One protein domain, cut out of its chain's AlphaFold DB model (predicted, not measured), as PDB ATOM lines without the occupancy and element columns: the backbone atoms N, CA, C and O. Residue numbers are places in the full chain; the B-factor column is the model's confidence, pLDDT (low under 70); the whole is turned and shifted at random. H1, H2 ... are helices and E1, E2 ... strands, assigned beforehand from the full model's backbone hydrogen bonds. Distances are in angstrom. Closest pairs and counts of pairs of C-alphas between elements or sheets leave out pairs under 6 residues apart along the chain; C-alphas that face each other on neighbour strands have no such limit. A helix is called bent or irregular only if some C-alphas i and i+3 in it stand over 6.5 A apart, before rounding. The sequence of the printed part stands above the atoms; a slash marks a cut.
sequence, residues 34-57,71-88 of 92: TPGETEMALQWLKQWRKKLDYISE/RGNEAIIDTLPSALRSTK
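This is residues 34 to 57 and 71 to 88 of the 92 residues of an uncharacterized protein of Microscillaceae bacterium (UniProt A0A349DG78). A single long helix, H1, makes one side of this small domain, and the second printed stretch, residues 71 to 88, makes the other: its short strand E1 and short helix H2 lie near the far end of H1, and residues 78 to 84 run back along H1 toward its beginning. Residues 49 to 57 turn at the end of H1 and lead off to one side as a loop, while the last residues, 86 to 88, lead away from H1. The printed part has 42 residues with two named helices and one named strand, in the order H1, E1, H2, and no two named strands pair. The class is mostly helix, though under half of the residues, 19 of 42, are in named elements. The whole is compact, with a radius of gyration of the C-alphas of 10.3 A, and the C-alphas span 28 by 20 by 18 A.

The longest helix is H1, residues 37 to 48. H2, residues 74 to 77, is close to H1 but not clearly touching it, with 1 pair of C-alphas within 8 A. That closest pair is Trp 48 and Ile 76, whose C-alphas are 7.7 A apart, and the centres of the two helices are 14.7 A apart. E1, residues 71 to 73, is apart from H1. E1 and H2 meet only through their link, which is tight, with 0 residues between them. E1 pairs with no named strand. In H1 every O i to N i+4 pair is within hydrogen-bond range; H2 is too short for such a pair, and its 1 O i to N i+3 pair is within range.

H1 runs 16.5 A from C-alpha 37 at (-24.581, -0.259, 206.957) to C-alpha 48 at (-15.033, 11.494, 213.463). E1 begins with C-alpha 71 at (-12.627, 4.869, 221.698) and measures 7.3 A from first to last C-alpha. H2 measures 4.9 A from first to last C-alpha and ends with C-alpha 77 at (-20.049, 8.014, 220.424). Neither helix is bent.

The two C-alphas farthest apart are those of Pro 35 and Asp 53, at 28.2 A. From Thr 34 to Lys 88, the first and last printed residues, the C-alphas are 18.9 A apart. Residues 58 to 70 of the chain are not printed, and C-alphas 57 and 71 are 12.5 A apart across this cut. The link from H1 to E1 is the link across the cut, with 22 residues between them in the chain, 13 of them not printed. The mean pLDDT of the printed part is 86.2, and the model's confidence is low, under 70, at residues 86 to 88.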
ATOM      1  N   THR A  34     -26.960  -6.469 204.875       82.19
ATOM      2  CA  THR A  34     -27.698  -5.219 205.082       82.19
ATOM      3  C   THR A  34     -27.083  -4.078 204.258       82.19
ATOM      4  O   THR A  34     -26.024  -3.535 204.600       82.19
ATOM      5  N   PRO A  35     -27.736  -3.653 203.159       82.25
ATOM      6  CA  PRO A  35     -27.165  -2.657 202.266       82.25
ATOM      7  C   PRO A  35     -27.021  -1.305 202.973       82.25
ATOM      8  O   PRO A  35     -27.947  -0.800 203.605       82.25
ATOM      9  N   GLY A  36     -25.847  -0.690 202.827       84.50
ATOM     10  CA  GLY A  36     -25.571   0.659 203.320       84.50
ATOM     11  C   GLY A  36     -25.054   0.753 204.760       84.50
ATOM     12  O   GLY A  36     -24.485   1.790 205.100       84.50
ATOM     13  N   GLU A  37     -25.136  -0.297 205.588       88.25
ATOM     14  CA  GLU A  37     -24.581  -0.259 206.957       88.25
ATOM     15  C   GLU A  37     -23.068  -0.043 206.949       88.25
ATOM     16  O   GLU A  37     -22.541   0.838 207.633       88.25
ATOM     17  N   THR A  38     -22.367  -0.817 206.118       88.00
ATOM     18  CA  THR A  38     -20.911  -0.714 205.974       88.00
ATOM     19  C   THR A  38     -20.500   0.677 205.483       88.00
ATOM     20  O   THR A  38     -19.575   1.282 206.028       88.00
ATOM     21  N   GLU A  39     -21.213   1.247 204.511       90.38
ATOM     22  CA  GLU A  39     -20.948   2.610 204.034       90.38
ATOM     23  C   GLU A  39     -21.245   3.673 205.096       90.38
ATOM     24  O   GLU A  39     -20.431   4.582 205.278       90.38
ATOM     25  N   MET A  40     -22.353   3.556 205.834       91.00
ATOM     26  CA  MET A  40     -22.674   4.460 206.943       91.00
ATOM     27  C   MET A  40     -21.594   4.421 208.027       91.00
ATOM     28  O   MET A  40     -21.143   5.477 208.478       91.00
ATOM     29  N   ALA A  41     -21.126   3.229 208.406       90.38
ATOM     30  CA  ALA A  41     -20.061   3.069 209.390       90.38
ATOM     31  C   ALA A  41     -18.756   3.716 208.920       90.38
ATOM     32  O   ALA A  41     -18.145   4.492 209.656       90.38
ATOM     33  N   LEU A  42     -18.344   3.461 207.675       90.19
ATOM     34  CA  LEU A  42     -17.130   4.041 207.106       90.19
ATOM     35  C   LEU A  42     -17.213   5.569 206.996       90.19
ATOM     36  O   LEU A  42     -16.234   6.260 207.301       90.19
ATOM     37  N   GLN A  43     -18.367   6.114 206.601       93.12
ATOM     38  CA  GLN A  43     -18.587   7.561 206.545       93.12
ATOM     39  C   GLN A  43     -18.502   8.200 207.932       93.12
ATOM     40  O   GLN A  43     -17.783   9.190 208.105       93.12
ATOM     41  N   TRP A  44     -19.158   7.606 208.931       92.88
ATOM     42  CA  TRP A  44     -19.108   8.089 210.308       92.88
ATOM     43  C   TRP A  44     -17.681   8.028 210.869       92.88
ATOM     44  O   TRP A  44     -17.152   9.026 211.365       92.88
ATOM     45  N   LEU A  45     -16.988   6.896 210.693       91.12
ATOM     46  CA  LEU A  45     -15.592   6.735 211.106       91.12
ATOM     47  C   LEU A  45     -14.695   7.789 210.456       91.12
ATOM     48  O   LEU A  45     -13.850   8.373 211.132       91.12
ATOM     49  N   LYS A  46     -14.885   8.081 209.163       92.06
ATOM     50  CA  LYS A  46     -14.122   9.105 208.435       92.06
ATOM     51  C   LYS A  46     -14.398  10.515 208.961       92.06
ATOM     52  O   LYS A  46     -13.451  11.290 209.115       92.06
ATOM     53  N   GLN A  47     -15.656  10.837 209.260       93.00
ATOM     54  CA  GLN A  47     -16.070  12.129 209.815       93.00
ATOM     55  C   GLN A  47     -15.444  12.376 211.195       93.00
ATOM     56  O   GLN A  47     -14.909  13.459 211.453       93.00
ATOM     57  N   TRP A  48     -15.456  11.365 212.066       91.31
ATOM     58  CA  TRP A  48     -15.033  11.494 213.463       91.31
ATOM     59  C   TRP A  48     -13.595  11.027 213.729       91.31
ATOM     60  O   TRP A  48     -13.083  11.250 214.826       91.31
ATOM     61  N   ARG A  49     -12.878  10.493 212.726       88.44
ATOM     62  CA  ARG A  49     -11.507   9.945 212.840       88.44
ATOM     63  C   ARG A  49     -10.537  10.826 213.617       88.44
ATOM     64  O   ARG A  49      -9.715  10.312 214.362       88.44
ATOM     65  N   LYS A  50     -10.596  12.143 213.398       89.06
ATOM     66  CA  LYS A  50      -9.683  13.119 214.018       89.06
ATOM     67  C   LYS A  50     -10.033  13.448 215.472       89.06
ATOM     68  O   LYS A  50      -9.198  14.016 216.166       89.06
ATOM     69  N   LYS A  51     -11.267  13.155 215.893       87.81
ATOM     70  CA  LYS A  51     -11.783  13.405 217.245       87.81
ATOM     71  C   LYS A  51     -11.846  12.132 218.095       87.81
ATOM     72  O   LYS A  51     -11.938  12.231 219.314       87.81
ATOM     73  N   LEU A  52     -11.800  10.960 217.463       88.31
ATOM     74  CA  LEU A  52     -11.647   9.678 218.138       88.31
ATOM     75  C   LEU A  52     -10.204   9.508 218.616       88.31
ATOM     76  O   LEU A  52      -9.251   9.854 217.916       88.31
ATOM     77  N   ASP A  53     -10.061   8.949 219.808       90.19
ATOM     78  CA  ASP A  53      -8.765   8.656 220.407       90.19
ATOM     79  C   ASP A  53      -8.169   7.366 219.822       90.19
ATOM     80  O   ASP A  53      -6.970   7.289 219.544       90.19
ATOM     81  N   TYR A  54      -9.020   6.371 219.555       88.94
ATOM     82  CA  TYR A  54      -8.614   5.091 218.988       88.94
ATOM     83  C   TYR A  54      -9.685   4.509 218.058       88.94
ATOM     84  O   TYR A  54     -10.881   4.709 218.255       88.94
ATOM     85  N   ILE A  55      -9.224   3.790 217.031       91.00
ATOM     86  CA  ILE A  55     -10.042   2.956 216.143       91.00
ATOM     87  C   ILE A  55      -9.213   1.709 215.844       91.00
ATOM     88  O   ILE A  55      -8.066   1.845 215.401       91.00
ATOM     89  N   SER A  56      -9.783   0.538 216.105       90.31
ATOM     90  CA  SER A  56      -9.196  -0.762 215.789       90.31
ATOM     91  C   SER A  56      -9.242  -1.052 214.287       90.31
ATOM     92  O   SER A  56      -9.950  -0.402 213.518       90.31
ATOM     93  N   GLU A  57      -8.478  -2.051 213.865       88.69
ATOM     94  CA  GLU A  57      -8.629  -2.656 212.543       88.69
ATOM     95  C   GLU A  57      -9.958  -3.423 212.454       88.69
ATOM     96  O   GLU A  57     -10.603  -3.672 213.475       88.69
ATOM     97  N   ARG A  71     -12.732   4.186 220.408       91.44
ATOM     98  CA  ARG A  71     -12.627   4.869 221.698       91.44
ATOM     99  C   ARG A  71     -12.648   6.369 221.491       91.44
ATOM    100  O   ARG A  71     -11.888   6.903 220.677       91.44
ATOM    101  N   GLY A  72     -13.489   7.059 222.245       89.50
ATOM    102  CA  GLY A  72     -13.615   8.505 222.157       89.50
ATOM    103  C   GLY A  72     -14.526   9.073 223.231       89.50
ATOM    104  O   GLY A  72     -14.996   8.352 224.106       89.50
ATOM    105  N   ASN A  73     -14.752  10.380 223.157       91.12
ATOM    106  CA  ASN A  73     -15.697  11.062 224.034       91.12
ATOM    107  C   ASN A  73     -17.110  10.491 223.828       91.12
ATOM    108  O   ASN A  73     -17.552  10.376 222.684       91.12
ATOM    109  N   GLU A  74     -17.806  10.175 224.918       87.88
ATOM    110  CA  GLU A  74     -19.182   9.677 224.929       87.88
ATOM    111  C   GLU A  74     -20.108  10.520 224.052       87.88
ATOM    112  O   GLU A  74     -20.830   9.960 223.239       87.88
ATOM    113  N   ALA A  75     -20.002  11.851 224.096       88.56
ATOM    114  CA  ALA A  75     -20.826  12.738 223.275       88.56
ATOM    115  C   ALA A  75     -20.623  12.526 221.763       88.56
ATOM    116  O   ALA A  75     -21.536  12.746 220.975       88.56
ATOM    117  N   ILE A  76     -19.428  12.096 221.339       89.31
ATOM    118  CA  ILE A  76     -19.166  11.725 219.942       89.31
ATOM    119  C   ILE A  76     -19.758  10.349 219.665       89.31
ATOM    120  O   ILE A  76     -20.441  10.184 218.662       89.31
ATOM    121  N   ILE A  77     -19.513   9.378 220.544       89.19
ATOM    122  CA  ILE A  77     -20.049   8.014 220.424       89.19
ATOM    123  C   ILE A  77     -21.588   8.015 220.432       89.19
ATOM    124  O   ILE A  77     -22.218   7.148 219.830       89.19
ATOM    125  N   ASP A  78     -22.213   9.018 221.045       88.75
ATOM    126  CA  ASP A  78     -23.658   9.224 221.020       88.75
ATOM    127  C   ASP A  78     -24.208   9.667 219.666       88.75
ATOM    128  O   ASP A  78     -25.325   9.321 219.304       88.75
ATOM    129  N   THR A  79     -23.374  10.293 218.836       90.94
ATOM    130  CA  THR A  79     -23.732  10.587 217.439       90.94
ATOM    131  C   THR A  79     -23.675   9.364 216.523       90.94
ATOM    132  O   THR A  79     -23.977   9.484 215.334       90.94
ATOM    133  N   LEU A  80     -23.227   8.203 217.021       88.75
ATOM    134  CA  LEU A  80     -23.191   6.978 216.231       88.75
ATOM    135  C   LEU A  80     -24.631   6.549 215.897       88.75
ATOM    136  O   LEU A  80     -25.447   6.437 216.815       88.75
ATOM    137  N   PRO A  81     -24.952   6.270 214.618       86.62
ATOM    138  CA  PRO A  81     -26.275   5.802 214.232       86.62
ATOM    139  C   PRO A  81     -26.682   4.578 215.051       86.62
ATOM    140  O   PRO A  81     -25.904   3.635 215.185       86.62
ATOM    141  N   SER A  82     -27.912   4.569 215.562       83.06
ATOM    142  CA  SER A  82     -28.445   3.458 216.358       83.06
ATOM    143  C   SER A  82     -28.434   2.123 215.609       83.06
ATOM    144  O   SER A  82     -28.245   1.096 216.246       83.06
ATOM    145  N   ALA A  83     -28.542   2.140 214.276       82.31
ATOM    146  CA  ALA A  83     -28.391   0.954 213.427       82.31
ATOM    147  C   ALA A  83     -27.019   0.270 213.588       82.31
ATOM    148  O   ALA A  83     -26.919  -0.944 213.543       82.31
ATOM    149  N   LEU A  84     -25.969   1.053 213.849       82.50
ATOM    150  CA  LEU A  84     -24.589   0.577 213.978       82.50
ATOM    151  C   LEU A  84     -24.174   0.319 215.432       82.50
ATOM    152  O   LEU A  84     -23.067  -0.166 215.689       82.50
ATOM    153  N   ARG A  85     -25.028   0.701 216.391       79.50
ATOM    154  CA  ARG A  85     -24.783   0.523 217.820       79.50
ATOM    155  C   ARG A  85     -25.026  -0.929 218.188       79.50
ATOM    156  O   ARG A  85     -26.140  -1.338 218.509       79.50
ATOM    157  N   SER A  86     -23.948  -1.697 218.205       66.88
ATOM    158  CA  SER A  86     -23.987  -3.053 218.718       66.88
ATOM    159  C   SER A  86     -24.026  -3.008 220.245       66.88
ATOM    160  O   SER A  86     -23.001  -2.844 220.913       66.88
ATOM    161  N   THR A  87     -25.220  -3.145 220.826       54.22
ATOM    162  CA  THR A  87     -25.316  -3.483 222.247       54.22
ATOM    163  C   THR A  87     -24.834  -4.917 222.398       54.22
ATOM    164  O   THR A  87     -25.540  -5.875 222.081       54.22
ATOM    165  N   LYS A  88     -23.599  -5.100 222.868       45.28
ATOM    166  CA  LYS A  88     -23.190  -6.403 223.380       45.28
ATOM    167  C   LYS A  88     -23.962  -6.623 224.680       45.28
ATOM    168  O   LYS A  88     -23.444  -6.387 225.765       45.28
TER     169      LYS A  88